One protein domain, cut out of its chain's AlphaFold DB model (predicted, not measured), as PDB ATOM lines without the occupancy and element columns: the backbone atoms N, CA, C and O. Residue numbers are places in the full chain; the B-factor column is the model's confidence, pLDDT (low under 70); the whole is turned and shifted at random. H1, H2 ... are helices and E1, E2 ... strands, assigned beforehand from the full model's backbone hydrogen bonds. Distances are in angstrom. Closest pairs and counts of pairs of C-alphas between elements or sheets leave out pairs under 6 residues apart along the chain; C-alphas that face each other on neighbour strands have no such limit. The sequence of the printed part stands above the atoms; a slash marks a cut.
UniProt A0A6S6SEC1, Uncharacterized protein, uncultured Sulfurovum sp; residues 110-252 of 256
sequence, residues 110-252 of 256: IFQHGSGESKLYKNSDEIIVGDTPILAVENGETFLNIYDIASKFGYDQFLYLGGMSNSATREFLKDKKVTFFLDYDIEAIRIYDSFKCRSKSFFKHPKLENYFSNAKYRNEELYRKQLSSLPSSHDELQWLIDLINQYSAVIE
ATOM      1  N   ILE A 110     178.947 216.976 245.783       95.00
ATOM      2  CA  ILE A 110     178.514 216.298 247.009       95.00
ATOM      3  C   ILE A 110     179.745 216.095 247.886       95.00
ATOM      4  O   ILE A 110     180.681 215.402 247.489       95.00
ATOM      5  N   PHE A 111     179.745 216.721 249.060       96.31
ATOM      6  CA  PHE A 111     180.910 216.775 249.935       96.31
ATOM      7  C   PHE A 111     180.524 216.539 251.394       96.31
ATOM      8  O   PHE A 111     179.469 216.988 251.853       96.31
ATOM      9  N   GLN A 112     181.395 215.855 252.128       96.19
ATOM     10  CA  GLN A 112     181.261 215.575 253.551       96.19
ATOM     11  C   GLN A 112     182.560 215.925 254.280       96.19
ATOM     12  O   GLN A 112     183.651 215.617 253.807       96.19
ATOM     13  N   HIS A 113     182.425 216.532 255.460       94.94
ATOM     14  CA  HIS A 113     183.540 216.802 256.364       94.94
ATOM     15  C   HIS A 113     183.346 216.029 257.673       94.94
ATOM     16  O   HIS A 113     182.309 216.152 258.332       94.94
ATOM     17  N   GLY A 114     184.355 215.258 258.068       92.75
ATOM     18  CA  GLY A 114     184.355 214.406 259.252       92.75
ATOM     19  C   GLY A 114     183.140 213.477 259.314       92.75
ATOM     20  O   GLY A 114     182.667 212.965 258.297       92.75
ATOM     21  N   SER A 115     182.614 213.293 260.526       92.00
ATOM     22  CA  SER A 115     181.395 212.521 260.797       92.00
ATOM     23  C   SER A 115     180.103 213.299 260.513       92.00
ATOM     24  O   SER A 115     179.035 212.897 260.967       92.00
ATOM     25  N   GLY A 116     180.196 214.473 259.880       90.81
ATOM     26  CA  GLY A 116     179.032 215.281 259.536       90.81
ATOM     27  C   GLY A 116     178.221 214.655 258.404       90.81
ATOM     28  O   GLY A 116     178.686 213.761 257.703       90.81
ATOM     29  N   GLU A 117     177.009 215.159 258.193       91.56
ATOM     30  CA  GLU A 117     176.197 214.735 257.055       91.56
ATOM     31  C   GLU A 117     176.803 215.204 255.726       91.56
ATOM     32  O   GLU A 117     177.335 216.314 255.606       91.56
ATOM     33  N   SER A 118     176.661 214.359 254.706       93.06
ATOM     34  CA  SER A 118     176.924 214.716 253.316       93.06
ATOM     35  C   SER A 118     176.018 215.864 252.862       93.06
ATOM     36  O   SER A 118     174.805 215.838 253.077       93.06
ATOM     37  N   LYS A 119     176.586 216.865 252.184       94.44
ATOM     38  CA  LYS A 119     175.851 218.035 251.681       94.44
ATOM     39  C   LYS A 119     176.013 218.198 250.174       94.44
ATOM     40  O   LYS A 119     177.064 217.897 249.613       94.44
ATOM     41  N   LEU A 120     174.959 218.706 249.539       93.94
ATOM     42  CA  LEU A 120     174.936 219.084 248.126       93.94
ATOM     43  C   LEU A 120     175.251 220.578 247.999       93.94
ATOM     44  O   LEU A 120     174.482 221.411 248.477       93.94
ATOM     45  N   TYR A 121     176.327 220.910 247.297       93.31
ATOM     46  CA  TYR A 121     176.770 222.278 247.051       93.31
ATOM     47  C   TYR A 121     176.530 222.656 245.594       93.31
ATOM     48  O   TYR A 121     177.100 222.053 244.687       93.31
ATOM     49  N   LYS A 122     175.688 223.668 245.363       89.62
ATOM     50  CA  LYS A 122     175.525 224.279 244.030       89.62
ATOM     51  C   LYS A 122     176.671 225.229 243.692       89.62
ATOM     52  O   LYS A 122     176.998 225.387 242.523       89.62
ATOM     53  N   ASN A 123     177.233 225.875 244.711       89.38
ATOM     54  CA  ASN A 123     178.406 226.722 244.597       89.38
ATOM     55  C   ASN A 123     179.560 226.057 245.349       89.38
ATOM     56  O   ASN A 123     179.486 225.867 246.560       89.38
ATOM     57  N   SER A 124     180.615 225.691 244.627       89.31
ATOM     58  CA  SER A 124     181.778 225.018 245.199       89.31
ATOM     59  C   SER A 124     182.641 225.930 246.073       89.31
ATOM     60  O   SER A 124     183.391 225.421 246.900       89.31
ATOM     61  N   ASP A 125     182.510 227.254 245.939       88.88
ATOM     62  CA  ASP A 125     183.237 228.227 246.771       88.88
ATOM     63  C   ASP A 125     182.785 228.195 248.240       88.88
ATOM     64  O   ASP A 125     183.496 228.659 249.129       88.88
ATOM     65  N   GLU A 126     181.604 227.634 248.513       93.31
ATOM     66  CA  GLU A 126     181.086 227.437 249.873       93.31
ATOM     67  C   GLU A 126     181.746 226.247 250.588       93.31
ATOM     68  O   GLU A 126     181.597 226.088 251.802       93.31
ATOM     69  N   ILE A 127     182.470 225.396 249.853       95.12
ATOM     70  CA  ILE A 127     183.142 224.228 250.415       95.12
ATOM     71  C   ILE A 127     184.464 224.674 251.034       95.12
ATOM     72  O   ILE A 127     185.424 225.016 250.343       95.12
ATOM     73  N   ILE A 128     184.530 224.618 252.361       92.50
ATOM     74  CA  ILE A 128     185.760 224.871 253.108       92.50
ATOM     75  C   ILE A 128     186.604 223.595 253.081       92.50
ATOM     76  O   ILE A 128     186.223 222.585 253.673       92.50
ATOM     77  N   VAL A 129     187.739 223.659 252.383       93.88
ATOM     78  CA  VAL A 129     188.692 222.550 252.253       93.88
ATOM     79  C   VAL A 129     189.855 222.753 253.227       93.88
ATOM     80  O   VAL A 129     190.485 223.809 253.225       93.88
ATOM     81  N   GLY A 130     190.130 221.745 254.052       90.50
ATOM     82  CA  GLY A 130     191.273 221.694 254.965       90.50
ATOM     83  C   GLY A 130     192.585 221.291 254.278       90.50
ATOM     84  O   GLY A 130     192.646 221.083 253.065       90.50
ATOM     85  N   ASP A 131     193.650 221.142 255.065       87.94
ATOM     86  CA  ASP A 131     194.997 220.837 254.550       87.94
ATOM     87  C   ASP A 131     195.208 219.360 254.159       87.94
ATOM     88  O   ASP A 131     196.147 219.032 253.418       87.94
ATOM     89  N   THR A 132     194.347 218.467 254.649       92.38
ATOM     90  CA  THR A 132     194.339 217.037 254.319       92.38
ATOM     91  C   THR A 132     193.859 216.808 252.876       92.38
ATOM     92  O   THR A 132     193.101 217.613 252.327       92.38
ATOM     93  N   PRO A 133     194.303 215.732 252.203       96.62
ATOM     94  CA  PRO A 133     193.770 215.377 250.892       96.62
ATOM     95  C   PRO A 133     192.274 215.049 250.956       96.62
ATOM     96  O   PRO A 133     191.810 214.412 251.900       96.62
ATOM     97  N   ILE A 134     191.542 215.424 249.908       98.31
ATOM     98  CA  ILE A 134     190.149 215.009 249.718       98.31
ATOM     99  C   ILE A 134     190.147 213.548 249.272       98.31
ATOM    100  O   ILE A 134     190.771 213.219 248.263       98.31
ATOM    101  N   LEU A 135     189.419 212.684 249.973       98.12
ATOM    102  CA  LEU A 135     189.161 211.321 249.522       98.12
ATOM    103  C   LEU A 135     187.941 211.316 248.591       98.12
ATOM    104  O   LEU A 135     186.808 211.537 249.024       98.12
ATOM    105  N   ALA A 136     188.174 211.097 247.302       97.56
ATOM    106  CA  ALA A 136     187.139 211.046 246.280       97.56
ATOM    107  C   ALA A 136     186.631 209.606 246.108       97.56
ATOM    108  O   ALA A 136     187.415 208.718 245.786       97.56
ATOM    109  N   VAL A 137     185.339 209.384 246.341       95.75
ATOM    110  CA  VAL A 137     184.706 208.064 246.464       95.75
ATOM    111  C   VAL A 137     183.748 207.828 245.303       95.75
ATOM    112  O   VAL A 137     182.876 208.658 245.037       95.75
ATOM    113  N   GLU A 138     183.896 206.700 244.615       89.44
ATOM    114  CA  GLU A 138     183.060 206.356 243.462       89.44
ATOM    115  C   GLU A 138     181.642 205.939 243.837       89.44
ATOM    116  O   GLU A 138     180.684 206.468 243.269       89.44
ATOM    117  N   ASN A 139     181.517 204.990 244.767       88.62
ATOM    118  CA  ASN A 139     180.262 204.330 245.086       88.62
ATOM    119  C   ASN A 139     179.449 205.130 246.116       88.62
ATOM    120  O   ASN A 139     179.979 205.633 247.108       88.62
ATOM    121  N   GLY A 140     178.139 205.246 245.883       86.69
ATOM    122  CA  GLY A 140     177.247 206.028 246.739       86.69
ATOM    123  C   GLY A 140     177.030 205.413 248.122       86.69
ATOM    124  O   GLY A 140     177.020 206.141 249.111       86.69
ATOM    125  N   GLU A 141     176.893 204.090 248.215       85.88
ATOM    126  CA  GLU A 141     176.741 203.391 249.497       85.88
ATOM    127  C   GLU A 141     178.030 203.454 250.316       85.88
ATOM    128  O   GLU A 141     177.987 203.729 251.519       85.88
ATOM    129  N   THR A 142     179.188 203.290 249.668       88.88
ATOM    130  CA  THR A 142     180.484 203.497 250.326       88.88
ATOM    131  C   THR A 142     180.641 204.938 250.788       88.88
ATOM    132  O   THR A 142     181.071 205.167 251.916       88.88
ATOM    133  N   PHE A 143     180.260 205.917 249.963       93.31
ATOM    134  CA  PHE A 143     180.345 207.329 250.323       93.31
ATOM    135  C   PHE A 143     179.498 207.667 251.556       93.31
ATOM    136  O   PHE A 143     179.979 208.350 252.454       93.31
ATOM    137  N   LEU A 144     178.275 207.140 251.657       90.06
ATOM    138  CA  LEU A 144     177.412 207.377 252.820       90.06
ATOM    139  C   LEU A 144     177.988 206.813 254.130       90.06
ATOM    140  O   LEU A 144     177.701 207.348 255.198       90.06
ATOM    141  N   ASN A 145     178.822 205.773 254.052       89.19
ATOM    142  CA  ASN A 145     179.478 205.146 255.205       89.19
ATOM    143  C   ASN A 145     180.974 205.502 255.305       89.19
ATOM    144  O   ASN A 145     181.716 204.898 256.083       89.19
ATOM    145  N   ILE A 146     181.448 206.474 254.516       92.56
ATOM    146  CA  ILE A 146     182.884 206.658 254.283       92.56
ATOM    147  C   ILE A 146     183.648 207.044 255.539       92.56
ATOM    148  O   ILE A 146     184.796 206.643 255.690       92.56
ATOM    149  N   TYR A 147     183.038 207.801 256.453       92.94
ATOM    150  CA  TYR A 147     183.735 208.273 257.645       92.94
ATOM    151  C   TYR A 147     184.264 207.108 258.491       92.94
ATOM    152  O   TYR A 147     185.436 207.110 258.869       92.94
ATOM    153  N   ASP A 148     183.456 206.073 258.712       88.81
ATOM    154  CA  ASP A 148     183.858 204.900 259.498       88.81
ATOM    155  C   ASP A 148     184.944 204.074 258.784       88.81
ATOM    156  O   ASP A 148     185.819 203.473 259.418       88.81
ATOM    157  N   ILE A 149     184.938 204.090 257.449       88.62
ATOM    158  CA  ILE A 149     185.905 203.376 256.608       88.62
ATOM    159  C   ILE A 149     187.230 204.143 256.507       88.62
ATOM    160  O   ILE A 149     188.304 203.543 256.542       88.62
ATOM    161  N   ALA A 150     187.189 205.461 256.365       92.94
ATOM    162  CA  ALA A 150     188.331 206.257 255.935       92.94
ATOM    163  C   ALA A 150     189.012 207.039 257.065       92.94
ATOM    164  O   ALA A 150     190.207 207.329 256.964       92.94
ATOM    165  N   SER A 151     188.308 207.316 258.168       91.50
ATOM    166  CA  SER A 151     188.874 208.030 259.325       91.50
ATOM    167  C   SER A 151     190.077 207.303 259.931       91.50
ATOM    168  O   SER A 151     191.076 207.934 260.277       91.50
ATOM    169  N   LYS A 152     190.056 205.962 259.957       92.25
ATOM    170  CA  LYS A 152     191.190 205.120 260.392       92.25
ATOM    171  C   LYS A 152     192.453 205.276 259.532       92.25
ATOM    172  O   LYS A 152     193.526 204.856 259.958       92.25
ATOM    173  N   PHE A 153     192.335 205.869 258.344       93.38
ATOM    174  CA  PHE A 153     193.448 206.163 257.438       93.38
ATOM    175  C   PHE A 153     193.825 207.652 257.410       93.38
ATOM    176  O   PHE A 153     194.652 208.048 256.594       93.38
ATOM    177  N   GLY A 154     193.254 208.468 258.303       92.50
ATOM    178  CA  GLY A 154     193.598 209.885 258.446       92.50
ATOM    179  C   GLY A 154     192.904 210.823 257.456       92.50
ATOM    180  O   GLY A 154     193.336 211.965 257.321       92.50
ATOM    181  N   TYR A 155     191.850 210.368 256.773       95.81
ATOM    182  CA  TYR A 155     191.007 211.234 255.948       95.81
ATOM    183  C   TYR A 155     189.840 211.796 256.762       95.81
ATOM    184  O   TYR A 155     189.191 211.071 257.516       95.81
ATOM    185  N   ASP A 156     189.545 213.076 256.563       96.12
ATOM    186  CA  ASP A 156     188.422 213.797 257.174       96.12
ATOM    187  C   ASP A 156     187.601 214.604 256.154       96.12
ATOM    188  O   ASP A 156     186.627 215.254 256.524       96.12
ATOM    189  N   GLN A 157     187.962 214.552 254.872       97.50
ATOM    190  CA  GLN A 157     187.302 215.269 253.787       97.50
ATOM    191  C   GLN A 157     186.950 214.291 252.675       97.50
ATOM    192  O   GLN A 157     187.834 213.628 252.131       97.50
ATOM    193  N   PHE A 158     185.670 214.213 252.322       97.62
ATOM    194  CA  PHE A 158     185.158 213.211 251.395       97.62
ATOM    195  C   PHE A 158     184.332 213.862 250.296       97.62
ATOM    196  O   PHE A 158     183.505 214.737 250.560       97.62
ATOM    197  N   LEU A 159     184.512 213.397 249.064       97.12
ATOM    198  CA  LEU A 159     183.748 213.851 247.910       97.12
ATOM    199  C   LEU A 159     183.185 212.657 247.146       97.12
ATOM    200  O   LEU A 159     183.907 211.704 246.880       97.12
ATOM    201  N   TYR A 160     181.917 212.725 246.757       94.88
ATOM    202  CA  TYR A 160     181.292 211.692 245.935       94.88
ATOM    203  C   TYR A 160     181.485 211.972 244.442       94.88
ATOM    204  O   TYR A 160     181.215 213.080 243.967       94.88
ATOM    205  N   LEU A 161     181.926 210.954 243.700       90.25
ATOM    206  CA  LEU A 161     182.213 211.033 242.269       90.25
ATOM    207  C   LEU A 161     181.044 210.566 241.394       90.25
ATOM    208  O   LEU A 161     180.734 211.239 240.408       90.25
ATOM    209  N   GLY A 162     180.426 209.422 241.718       78.56
ATOM    210  CA  GLY A 162     179.410 208.782 240.876       78.56
ATOM    211  C   GLY A 162     179.928 208.367 239.492       78.56
ATOM    212  O   GLY A 162     179.301 208.691 238.483       78.56
ATOM    213  N   GLY A 163     181.091 207.707 239.435       74.62
ATOM    214  CA  GLY A 163     181.778 207.320 238.195       74.62
ATOM    215  C   GLY A 163     182.683 208.431 237.643       74.62
ATOM    216  O   GLY A 163     183.429 209.059 238.391       74.62
ATOM    217  N   MET A 164     182.595 208.727 236.339       76.62
ATOM    218  CA  MET A 164     183.419 209.744 235.643       76.62
ATOM    219  C   MET A 164     183.252 211.187 236.154       76.62
ATOM    220  O   MET A 164     184.025 212.065 235.758       76.62
ATOM    221  N   SER A 165     182.273 211.415 237.033       78.38
ATOM    222  CA  SER A 165     181.855 212.694 237.613       78.38
ATOM    223  C   SER A 165     181.401 213.766 236.632       78.38
ATOM    224  O   SER A 165     181.826 213.853 235.483       78.38
ATOM    225  N   ASN A 166     180.540 214.641 237.147       81.12
ATOM    226  CA  ASN A 166     180.079 215.821 236.435       81.12
ATOM    227  C   ASN A 166     181.174 216.904 236.315       81.12
ATOM    228  O   ASN A 166     182.219 216.865 236.977       81.12
ATOM    229  N   SER A 167     180.903 217.906 235.478       82.81
ATOM    230  CA  SER A 167     181.819 219.019 235.212       82.81
ATOM    231  C   SER A 167     182.123 219.864 236.453       82.81
ATOM    232  O   SER A 167     183.259 220.305 236.614       82.81
ATOM    233  N   ALA A 168     181.149 220.066 237.348       87.19
ATOM    234  CA  ALA A 168     181.339 220.864 238.563       87.19
ATOM    235  C   ALA A 168     182.330 220.207 239.538       87.19
ATOM    236  O   ALA A 168     183.257 220.858 240.013       87.19
ATOM    237  N   THR A 169     182.187 218.905 239.777       91.62
ATOM    238  CA  THR A 169     183.118 218.103 240.576       91.62
ATOM    239  C   THR A 169     184.516 218.115 239.964       91.62
ATOM    240  O   THR A 169     185.498 218.322 240.674       91.62
ATOM    241  N   ARG A 170     184.627 217.945 238.642       90.50
ATOM    242  CA  ARG A 170     185.923 217.974 237.946       90.50
ATOM    243  C   ARG A 170     186.637 219.314 238.087       90.50
ATOM    244  O   ARG A 170     187.832 219.324 238.372       90.50
ATOM    245  N   GLU A 171     185.925 220.426 237.907       91.75
ATOM    246  CA  GLU A 171     186.527 221.752 238.063       91.75
ATOM    247  C   GLU A 171     186.893 222.024 239.529       91.75
ATOM    248  O   GLU A 171     187.990 222.505 239.793       91.75
ATOM    249  N   PHE A 172     186.048 221.618 240.485       95.31
ATOM    250  CA  PHE A 172     186.333 221.758 241.916       95.31
ATOM    251  C   PHE A 172     187.602 221.014 242.364       95.31
ATOM    252  O   PHE A 172     188.333 221.510 243.217       95.31
ATOM    253  N   LEU A 173     187.884 219.833 241.803       96.31
ATOM    254  CA  LEU A 173     189.050 219.019 242.172       96.31
ATOM    255  C   LEU A 173     190.369 219.478 241.523       96.31
ATOM    256  O   LEU A 173     191.448 219.030 241.927       96.31
ATOM    257  N   LYS A 174     190.311 220.355 240.518       96.19
ATOM    258  CA  LYS A 174     191.426 220.679 239.614       96.19
ATOM    259  C   LYS A 174     192.661 221.245 240.298       96.19
ATOM    260  O   LYS A 174     193.783 220.947 239.895       96.19
ATOM    261  N   ASP A 175     192.468 222.026 241.347       95.25
ATOM    262  CA  ASP A 175     193.511 222.681 242.134       95.25
ATOM    263  C   ASP A 175     193.692 222.039 243.527       95.25
ATOM    264  O   ASP A 175     194.417 222.566 244.378       95.25
ATOM    265  N   LYS A 176     193.081 220.871 243.771       97.19
ATOM    266  CA  LYS A 176     193.074 220.192 245.076       97.19
ATOM    267  C   LYS A 176     194.042 219.008 245.140       97.19
ATOM    268  O   LYS A 176     194.487 218.478 244.121       97.19
ATOM    269  N   LYS A 177     194.406 218.621 246.370       97.81
ATOM    270  CA  LYS A 177     195.087 217.345 246.653       97.81
ATOM    271  C   LYS A 177     194.004 216.287 246.815       97.81
ATOM    272  O   LYS A 177     193.149 216.455 247.682       97.81
ATOM    273  N   VAL A 178     194.036 215.243 245.999       98.25
ATOM    274  CA  VAL A 178     192.955 214.254 245.937       98.25
ATOM    275  C   VAL A 178     193.521 212.849 246.063       98.25
ATOM    276  O   VAL A 178     194.488 212.505 245.395       98.25
ATOM    277  N   THR A 179     192.902 212.021 246.890       98.38
ATOM    278  CA  THR A 179     193.115 210.577 246.883       98.38
ATOM    279  C   THR A 179     191.855 209.926 246.333       98.38
ATOM    280  O   THR A 179     190.769 210.132 246.857       98.38
ATOM    281  N   PHE A 180     191.987 209.147 245.268       97.94
ATOM    282  CA  PHE A 180     190.884 208.429 244.647       97.94
ATOM    283  C   PHE A 180     190.685 207.086 245.336       97.94
ATOM    284  O   PHE A 180     191.583 206.248 245.335       97.94
ATOM    285  N   PHE A 181     189.510 206.883 245.918       96.81
ATOM    286  CA  PHE A 181     189.038 205.588 246.369       96.81
ATOM    287  C   PHE A 181     187.960 205.133 245.387       96.81
ATOM    288  O   PHE A 181     186.810 205.572 245.447       96.81
ATOM    289  N   LEU A 182     188.380 204.298 244.444       95.31
ATOM    290  CA  LEU A 182     187.553 203.715 243.392       95.31
ATOM    291  C   LEU A 182     187.486 202.199 243.592       95.31
ATOM    292  O   LEU A 182     188.148 201.658 244.490       95.31
ATOM    293  N   ASP A 183     186.738 201.521 242.729       93.44
ATOM    294  CA  ASP A 183     186.895 200.079 242.560       93.44
ATOM    295  C   ASP A 183     188.360 199.738 242.214       93.44
ATOM    296  O   ASP A 183     189.095 200.523 241.618       93.44
ATOM    297  N   TYR A 184     188.822 198.549 242.590       96.19
ATOM    298  CA  TYR A 184     190.135 198.037 242.186       96.19
ATOM    299  C   TYR A 184     189.973 197.212 240.909       96.19
ATOM    300  O   TYR A 184     190.249 196.007 240.878       96.19
ATOM    301  N   ASP A 185     189.465 197.875 239.873       93.62
ATOM    302  CA  ASP A 185     189.183 197.304 238.564       93.62
ATOM    303  C   ASP A 185     189.909 198.052 237.432       93.62
ATOM    304  O   ASP A 185     190.737 198.937 237.661       93.62
ATOM    305  N   ILE A 186     189.661 197.636 236.190       91.25
ATOM    306  CA  ILE A 186     190.335 198.207 235.020       91.25
ATOM    307  C   ILE A 186     189.755 199.589 234.671       91.25
ATOM    308  O   ILE A 186     190.482 200.462 234.192       91.25
ATOM    309  N   GLU A 187     188.459 199.811 234.905       89.69
ATOM    310  CA  GLU A 187     187.806 201.085 234.597       89.69
ATOM    311  C   GLU A 187     188.252 202.186 235.565       89.69
ATOM    312  O   GLU A 187     188.449 203.327 235.147       89.69
ATOM    313  N   ALA A 188     188.537 201.841 236.819       92.56
ATOM    314  CA  ALA A 188     189.084 202.751 237.812       92.56
ATOM    315  C   ALA A 188     190.404 203.397 237.372       92.56
ATOM    316  O   ALA A 188     190.638 204.565 237.675       92.56
ATOM    317  N   ILE A 189     191.241 202.690 236.601       92.56
ATOM    318  CA  ILE A 189     192.462 203.260 236.008       92.56
ATOM    319  C   ILE A 189     192.093 204.382 235.024       92.56
ATOM    320  O   ILE A 189     192.655 205.474 235.070       92.56
ATOM    321  N   ARG A 190     191.084 204.154 234.175       89.56
ATOM    322  CA  ARG A 190     190.606 205.150 233.199       89.56
ATOM    323  C   ARG A 190     189.952 206.347 233.884       89.56
ATOM    324  O   ARG A 190     190.210 207.489 233.494       89.56
ATOM    325  N   ILE A 191     189.138 206.099 234.911       86.81
ATOM    326  CA  ILE A 191     188.547 207.151 235.744       86.81
ATOM    327  C   ILE A 191     189.678 207.971 236.362       86.81
ATOM    328  O   ILE A 191     189.720 209.180 236.142       86.81
ATOM    329  N   TYR A 192     190.630 207.326 237.039       94.56
ATOM    330  CA  TYR A 192     191.786 207.964 237.666       94.56
ATOM    331  C   TYR A 192     192.545 208.872 236.695       94.56
ATOM    332  O   TYR A 192     192.772 210.050 236.993       94.56
ATOM    333  N   ASP A 193     192.885 208.370 235.509       91.56
ATOM    334  CA  ASP A 193     193.620 209.114 234.483       91.56
ATOM    335  C   ASP A 193     192.863 210.330 233.964       91.56
ATOM    336  O   ASP A 193     193.462 211.379 233.707       91.56
ATOM    337  N   SER A 194     191.538 210.233 233.879       89.88
ATOM    338  CA  SER A 194     190.703 211.302 233.342       89.88
ATOM    339  C   SER A 194     190.653 212.568 234.213       89.88
ATOM    340  O   SER A 194     190.234 213.620 233.720       89.88
ATOM    341  N   PHE A 195     191.048 212.501 235.492       91.56
ATOM    342  CA  PHE A 195     191.056 213.658 236.389       91.56
ATOM    343  C   PHE A 195     192.373 214.435 236.332       91.56
ATOM    344  O   PHE A 195     193.472 213.876 236.412       91.56
ATOM    345  N   LYS A 196     192.237 215.763 236.281       93.75
ATOM    346  CA  LYS A 196     193.316 216.725 236.529       93.75
ATOM    347  C   LYS A 196     193.132 217.270 237.944       93.75
ATOM    348  O   LYS A 196     192.034 217.702 238.265       93.75
ATOM    349  N   CYS A 197     194.189 217.250 238.753       96.75
ATOM    350  CA  CYS A 197     194.218 217.737 240.138       96.75
ATOM    351  C   CYS A 197     195.567 218.425 240.399       96.75
ATOM    352  O   CYS A 197     196.531 218.161 239.675       96.75
ATOM    353  N   ARG A 198     195.687 219.231 241.467       96.56
ATOM    354  CA  ARG A 198     196.993 219.777 241.901       96.56
ATOM    355  C   ARG A 198     197.962 218.648 242.236       96.56
ATOM    356  O   ARG A 198     199.136 218.711 241.891       96.56
ATOM    357  N   SER A 199     197.455 217.622 242.907       97.19
ATOM    358  CA  SER A 199     198.093 216.314 242.993       97.19
ATOM    359  C   SER A 199     197.014 215.263 243.184       97.19
ATOM    360  O   SER A 199     196.022 215.520 243.873       97.19
ATOM    361  N   LYS A 200     197.221 214.081 242.613       97.44
ATOM    362  CA  LYS A 200     196.348 212.933 242.822       97.44
ATOM    363  C   LYS A 200     197.144 211.722 243.287       97.44
ATOM    364  O   LYS A 200     198.342 211.650 243.031       97.44
ATOM    365  N   SER A 201     196.473 210.844 244.017       97.75
ATOM    366  CA  SER A 201     196.959 209.516 244.363       97.75
ATOM    367  C   SER A 201     195.807 208.521 244.334       97.75
ATOM    368  O   SER A 201     194.650 208.918 244.472       97.75
ATOM    369  N   PHE A 202     196.095 207.230 244.218       97.94
ATOM    370  CA  PHE A 202     195.080 206.181 244.354       97.94
ATOM    371  C   PHE A 202     195.140 205.543 245.743       97.94
ATOM    372  O   PHE A 202     196.218 205.233 246.258       97.94
ATOM    373  N   PHE A 203     193.987 205.356 246.380       96.88
ATOM    374  CA  PHE A 203     193.902 204.743 247.696       96.88
ATOM    375  C   PHE A 203     194.221 203.250 247.598       96.88
ATOM    376  O   PHE A 203     193.462 202.475 247.027       96.88
ATOM    377  N   LYS A 204     195.350 202.837 248.177       95.44
ATOM    378  CA  LYS A 204     195.758 201.433 248.258       95.44
ATOM    379  C   LYS A 204     195.477 200.896 249.655       95.44
ATOM    380  O   LYS A 204     196.240 201.156 250.587       95.44
ATOM    381  N   HIS A 205     194.397 200.130 249.809       93.75
ATOM    382  CA  HIS A 205     194.054 199.554 251.108       93.75
ATOM    383  C   HIS A 205     195.195 198.649 251.640       93.75
ATOM    384  O   HIS A 205     195.677 197.784 250.904       93.75
ATOM    385  N   PRO A 206     195.611 198.750 252.922       92.06
ATOM    386  CA  PRO A 206     196.769 198.002 253.440       92.06
ATOM    387  C   PRO A 206     196.644 196.477 253.370       92.06
ATOM    388  O   PRO A 206     197.642 195.766 253.386       92.06
ATOM    389  N   LYS A 207     195.409 195.966 253.317       92.31
ATOM    390  CA  LYS A 207     195.101 194.532 253.208       92.31
ATOM    391  C   LYS A 207     194.601 194.127 251.820       92.31
ATOM    392  O   LYS A 207     194.009 193.063 251.704       92.31
ATOM    393  N   LEU A 208     194.766 194.971 250.799       94.44
ATOM    394  CA  LEU A 208     194.173 194.767 249.473       94.44
ATOM    395  C   LEU A 208     194.483 193.386 248.879       94.44
ATOM    396  O   LEU A 208     193.582 192.702 248.404       94.44
ATOM    397  N   GLU A 209     195.735 192.943 248.977       94.50
ATOM    398  CA  GLU A 209     196.166 191.639 248.466       94.50
ATOM    399  C   GLU A 209     195.398 190.474 249.110       94.50
ATOM    400  O   GLU A 209     195.062 189.507 248.433       94.50
ATOM    401  N   ASN A 210     194.994 190.595 250.382       94.12
ATOM    402  CA  ASN A 210     194.168 189.575 251.034       94.12
ATOM    403  C   ASN A 210     192.793 189.447 250.362       94.12
ATOM    404  O   ASN A 210     192.286 188.332 250.237       94.12
ATOM    405  N   TYR A 211     192.203 190.556 249.903       93.62
ATOM    406  CA  TYR A 211     190.926 190.536 249.184       93.62
ATOM    407  C   TYR A 211     191.086 189.898 247.806       93.62
ATOM    408  O   TYR A 211     190.327 188.990 247.475       93.62
ATOM    409  N   PHE A 212     192.131 190.268 247.061       94.12
ATOM    410  CA  PHE A 212     192.470 189.611 245.796       94.12
ATOM    411  C   PHE A 212     192.778 188.121 245.973       94.12
ATOM    412  O   PHE A 212     192.386 187.309 245.146       94.12
ATOM    413  N   SER A 213     193.410 187.711 247.072       92.00
ATOM    414  CA  SER A 213     193.718 186.303 247.330       92.00
ATOM    415  C   SER A 213     192.487 185.455 247.671       92.00
ATOM    416  O   SER A 213     192.517 184.240 247.479       92.00
ATOM    417  N   ASN A 214     191.378 186.068 248.088       90.44
ATOM    418  CA  ASN A 214     190.185 185.362 248.533       90.44
ATOM    419  C   ASN A 214     189.104 185.328 247.441       90.44
ATOM    420  O   ASN A 214     188.516 186.350 247.098       90.44
ATOM    421  N   ALA A 215     188.784 184.126 246.955       88.19
ATOM    422  CA  ALA A 215     187.805 183.907 245.889       88.19
ATOM    423  C   ALA A 215     186.410 184.495 246.173       88.19
ATOM    424  O   ALA A 215     185.692 184.806 245.231       88.19
ATOM    425  N   LYS A 216     186.032 184.697 247.445       90.12
ATOM    426  CA  LYS A 216     184.749 185.310 247.822       90.12
ATOM    427  C   LYS A 216     184.589 186.742 247.298       90.12
ATOM    428  O   LYS A 216     183.466 187.153 247.038       90.12
ATOM    429  N   TYR A 217     185.680 187.501 247.212       87.62
ATOM    430  CA  TYR A 217     185.638 188.928 246.873       87.62
ATOM    431  C   TYR A 217     185.997 189.209 245.412       87.62
ATOM    432  O   TYR A 217     185.812 190.326 244.944       87.62
ATOM    433  N   ARG A 218     186.515 188.206 244.698       90.25
ATOM    434  CA  ARG A 218     186.943 188.330 243.304       90.25
ATOM    435  C   ARG A 218     185.746 188.455 242.372       90.25
ATOM    436  O   ARG A 218     184.841 187.626 242.408       90.25
ATOM    437  N   ASN A 219     185.822 189.406 241.449       87.81
ATOM    438  CA  ASN A 219     184.900 189.508 240.330       87.81
ATOM    439  C   ASN A 219     185.604 189.133 239.011       87.81
ATOM    440  O   ASN A 219     186.079 189.981 238.258       87.81
ATOM    441  N   GLU A 220     185.706 187.830 238.736       92.69
ATOM    442  CA  GLU A 220     186.334 187.311 237.507       92.69
ATOM    443  C   GLU A 220     185.508 187.611 236.247       92.69
ATOM    444  O   GLU A 220     186.057 187.757 235.152       92.69
ATOM    445  N   GLU A 221     184.180 187.693 236.376       90.62
ATOM    446  CA  GLU A 221     183.300 187.994 235.247       90.62
ATOM    447  C   GLU A 221     183.517 189.428 234.758       90.62
ATOM    448  O   GLU A 221     183.682 189.654 233.556       90.62
ATOM    449  N   LEU A 222     183.565 190.390 235.685       87.25
ATOM    450  CA  LEU A 222     183.834 191.787 235.362       87.25
ATOM    451  C   LEU A 222     185.234 191.963 234.770       87.25
ATOM    452  O   LEU A 222     185.369 192.623 233.741       87.25
ATOM    453  N   TYR A 223     186.238 191.291 235.339       93.19
ATOM    454  CA  TYR A 223     187.589 191.255 234.779       93.19
ATOM    455  C   TYR A 223     187.582 190.852 233.298       93.19
ATOM    456  O   TYR A 223     188.107 191.577 232.454       93.19
ATOM    457  N   ARG A 224     186.923 189.738 232.940       91.75
ATOM    458  CA  ARG A 224     186.856 189.275 231.540       91.75
ATOM    459  C   ARG A 224     186.155 190.275 230.621       91.75
ATOM    460  O   ARG A 224     186.555 190.405 229.468       91.75
ATOM    461  N   LYS A 225     185.128 190.975 231.116       87.94
ATOM    462  CA  LYS A 225     184.415 192.019 230.356       87.94
ATOM    463  C   LYS A 225     185.291 193.245 230.095       87.94
ATOM    464  O   LYS A 225     185.153 193.864 229.045       87.94
ATOM    465  N   GLN A 226     186.171 193.590 231.031       86.38
ATOM    466  CA  GLN A 226     187.010 194.787 230.962       86.38
ATOM    467  C   GLN A 226     188.411 194.534 230.380       86.38
ATOM    468  O   GLN A 226     189.106 195.491 230.048       86.38
ATOM    469  N   LEU A 227     188.828 193.272 230.227       87.81
ATOM    470  CA  LEU A 227     190.191 192.876 229.852       87.81
ATOM    471  C   LEU A 227     190.729 193.579 228.596       87.81
ATOM    472  O   LEU A 227     191.911 193.902 228.535       87.81
ATOM    473  N   SER A 228     189.875 193.857 227.606       87.81
ATOM    474  CA  SER A 228     190.278 194.569 226.382       87.81
ATOM    475  C   SER A 228     190.780 195.994 226.626       87.81
ATOM    476  O   SER A 228     191.458 196.553 225.768       87.81
ATOM    477  N   SER A 229     190.421 196.584 227.765       86.06
ATOM    478  CA  SER A 229     190.769 197.948 228.158       86.06
ATOM    479  C   SER A 229     191.932 198.001 229.153       86.06
ATOM    480  O   SER A 229     192.283 199.092 229.593       86.06
ATOM    481  N   LEU A 230     192.518 196.854 229.524       91.50
ATOM    482  CA  LEU A 230     193.631 196.799 230.469       91.50
ATOM    483  C   LEU A 230     194.904 197.365 229.824       91.50
ATOM    484  O   LEU A 230     195.396 196.785 228.851       91.50
ATOM    485  N   PRO A 231     195.466 198.473 230.341       89.75
ATOM    486  CA  PRO A 231     196.749 198.961 229.862       89.75
ATOM    487  C   PRO A 231     197.865 197.958 230.173       89.75
ATOM    488  O   PRO A 231     197.866 197.298 231.210       89.75
ATOM    489  N   SER A 232     198.858 197.877 229.285       91.12
ATOM    490  CA  SER A 232     200.034 197.023 229.493       91.12
ATOM    491  C   SER A 232     200.945 197.526 230.613       91.12
ATOM    492  O   SER A 232     201.682 196.740 231.202       91.12
ATOM    493  N   SER A 233     200.928 198.833 230.881       95.94
ATOM    494  CA  SER A 233     201.738 199.474 231.915       95.94
ATOM    495  C   SER A 233     201.120 200.789 232.377       95.94
ATOM    496  O   SER A 233     200.440 201.451 231.589       95.94
ATOM    497  N   HIS A 234     201.409 201.199 233.610       97.25
ATOM    498  CA  HIS A 234     201.006 202.502 234.140       97.25
ATOM    499  C   HIS A 234     201.978 202.983 235.226       97.25
ATOM    500  O   HIS A 234     202.209 202.270 236.193       97.25
ATOM    501  N   ASP A 235     202.460 204.225 235.141       94.62
ATOM    502  CA  ASP A 235     203.515 204.745 236.029       94.62
ATOM    503  C   ASP A 235     203.172 204.652 237.526       94.62
ATOM    504  O   ASP A 235     203.977 204.191 238.330       94.62
ATOM    505  N   GLU A 236     201.962 205.065 237.915       96.06
ATOM    506  CA  GLU A 236     201.531 205.043 239.320       96.06
ATOM    507  C   GLU A 236     200.762 203.777 239.734       96.06
ATOM    508  O   GLU A 236     200.939 203.266 240.843       96.06
ATOM    509  N   LEU A 237     199.899 203.260 238.855       97.88
ATOM    510  CA  LEU A 237     198.980 202.157 239.136       97.88
ATOM    511  C   LEU A 237     199.478 200.801 238.630       97.88
ATOM    512  O   LEU A 237     198.693 199.853 238.577       97.88
ATOM    513  N   GLN A 238     200.775 200.661 238.321       97.88
ATOM    514  CA  GLN A 238     201.349 199.369 237.929       97.88
ATOM    515  C   GLN A 238     201.034 198.276 238.952       97.88
ATOM    516  O   GLN A 238     200.648 197.174 238.587       97.88
ATOM    517  N   TRP A 239     201.097 198.609 240.242       97.44
ATOM    518  CA  TRP A 239     200.787 197.668 241.317       97.44
ATOM    519  C   TRP A 239     199.349 197.126 241.254       97.44
ATOM    520  O   TRP A 239     199.108 196.009 241.704       97.44
ATOM    521  N   LEU A 240     198.387 197.905 240.744       97.94
ATOM    522  CA  LEU A 240     197.000 197.463 240.583       97.94
ATOM    523  C   LEU A 240     196.885 196.536 239.374       97.94
ATOM    524  O   LEU A 240     196.284 195.471 239.480       97.94
ATOM    525  N   ILE A 241     197.518 196.908 238.257       97.88
ATOM    526  CA  ILE A 241     197.602 196.078 237.047       97.88
ATOM    527  C   ILE A 241     198.219 194.714 237.377       97.88
ATOM    528  O   ILE A 241     197.697 193.680 236.958       97.88
ATOM    529  N   ASP A 242     199.294 194.700 238.163       97.88
ATOM    530  CA  ASP A 242     199.983 193.477 238.568       97.88
ATOM    531  C   ASP A 242     199.067 192.569 239.403       97.88
ATOM    532  O   ASP A 242     198.985 191.373 239.123       97.88
ATOM    533  N   LEU A 243     198.314 193.125 240.364       97.62
ATOM    534  CA  LEU A 243     197.328 192.369 241.150       97.62
ATOM    535  C   LEU A 243     196.197 191.812 240.273       97.62
ATOM    536  O   LEU A 243     195.858 190.632 240.380       97.62
ATOM    537  N   ILE A 244     195.636 192.634 239.383       97.25
ATOM    538  CA  ILE A 244     194.568 192.217 238.467       97.25
ATOM    539  C   ILE A 244     195.043 191.056 237.587       97.25
ATOM    540  O   ILE A 244     194.344 190.051 237.467       97.25
ATOM    541  N   ASN A 245     196.253 191.147 237.028       96.75
ATOM    542  CA  ASN A 245     196.837 190.086 236.208       96.75
ATOM    543  C   ASN A 245     197.139 188.821 237.023       96.75
ATOM    544  O   ASN A 245     196.764 187.721 236.611       96.75
ATOM    545  N   GLN A 246     197.775 188.967 238.191       97.25
ATOM    546  CA  GLN A 246     198.156 187.855 239.065       97.25
ATOM    547  C   GLN A 246     196.950 187.004 239.471       97.25
ATOM    548  O   GLN A 246     197.040 185.776 239.496       97.25
ATOM    549  N   TYR A 247     195.828 187.647 239.796       96.44
ATOM    550  CA  TYR A 247     194.633 186.961 240.283       96.44
ATOM    551  C   TYR A 247     193.550 186.778 239.218       96.44
ATOM    552  O   TYR A 247     192.571 186.080 239.485       96.44
ATOM    553  N   SER A 248     193.729 187.358 238.024       96.69
ATOM    554  CA  SER A 248     192.758 187.338 236.918       96.69
ATOM    555  C   SER A 248     191.346 187.729 237.372       96.69
ATOM    556  O   SER A 248     190.351 187.091 237.021       96.69
ATOM    557  N   ALA A 249     191.278 188.756 238.212       95.12
ATOM    558  CA  ALA A 249     190.066 189.225 238.864       95.12
ATOM    559  C   ALA A 249     190.185 190.716 239.180       95.12
ATOM    560  O   ALA A 249     191.282 191.264 239.204       95.12
ATOM    561  N   VAL A 250     189.052 191.349 239.465       95.31
ATOM    562  CA  VAL A 250     188.969 192.716 239.998       95.31
ATOM    563  C   VAL A 250     188.191 192.709 241.316       95.31
ATOM    564  O   VAL A 250     187.524 191.715 241.620       95.31
ATOM    565  N   ILE A 251     188.293 193.780 242.107       91.56
ATOM    566  CA  ILE A 251     187.634 193.906 243.419       91.56
ATOM    567  C   ILE A 251     186.808 195.194 243.456       91.56
ATOM    568  O   ILE A 251     187.326 196.262 243.153       91.56
ATOM    569  N   GLU A 252     185.545 195.099 243.866       86.62
ATOM    570  CA  GLU A 252     184.663 196.262 244.044       86.62
ATOM    571  C   GLU A 252     184.928 196.951 245.392       86.62
ATOM    572  O   GLU A 252     185.336 196.320 246.369       86.62
TER     573      GLU A 252
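What this domain is: This is residues 110 to 252 of the 256 residues of an uncharacterized protein of uncultured Sulfurovum sp (UniProt A0A6S6SEC1). A strongly twisted sheet of six strands has H1 and H2 over one face and H4 over the other, while H5, H6 and H7 form a loose helical group beyond the sheet, toward the other end of the long axis. H4 reaches this group through H6. The printed part has 143 residues, with seven named helices and six named strands in the order E1 E2 E3 H1 H2 E4 H3 E5 H4 E6 H5 H6 H7; its class is mixed. The mixed sheet runs E2 E1 E4 E3 E5 E6. The whole is compact, with a radius of gyration of the C-alphas of 15.3 A, but elongated, spanning 44 by 27 by 22 A.

Where its parts are: In sheet order, the strands are E2, residues 119 to 121, E1, 110 to 113, E4, 157 to 160, E3, 134 to 137, E5, 177 to 181 and 13.2 A long, and E6, 199 to 202. E1 begins at C-alpha 110, (178.514, 216.298, 247.009). The helices are H1, 140 to 144, H2, 146 to 153, H3, 167 to 173, H4, 186 to 194 and 13.2 A long, H5, 208 to 213, H6, 220 to 229 and 14.8 A long, and H7, 238 to 247 and 14.3 A long. H7 ends at C-alpha 247, (194.633, 186.961, 240.283).

How they stand to each other: E3 and E5 are parallel, with N 136 and O 179 2.8 A apart, within hydrogen-bond range. E4 and E3 are parallel, with N 135 to O 157 at 2.8 A, and so are E5 and E6, with N 180 to O 201 at 2.8 A. E1 is antiparallel to E4, with N 112 to O 158 at 2.9 A. E1 and E2 form a hairpin, with N 119 to O 111 at 2.9 A. E3, H1 H2, E4 and E5, H4, E6 are strand-helix-strand units, parallel neighbours joined through helices; E4, H3, E5 is a split one, with E3 between its strands. The three crossovers are right-handed. H1 and H2 are on the same face, at heights over the sheet of 8.3 A and 8.0 A; H4 is on the opposite face. H3 only grazes the sheet, with residues 168 to 173. H4 and H6 touch, at C-alphas 186 and 226, 6.3 A. H5 and H7 touch, at C-alphas 212 and 247, 6.5 A, at a shallow tilt of 20 degrees, the same way. Every O i to N i+4 pair is within hydrogen-bond range in H1, H3, H5 and H7, against 2 of 4 in H2, 4 of 5 in H4 and 4 of 6 in H6.

The domain as a whole: The C-alphas farthest apart, of Asp 125 and Ala 215, are 44.6 A apart. The printed part has no cut. The link from E2 to E3, 12 residues, is long. The mean pLDDT of the printed part is 92.6, and no printed residue is under 70.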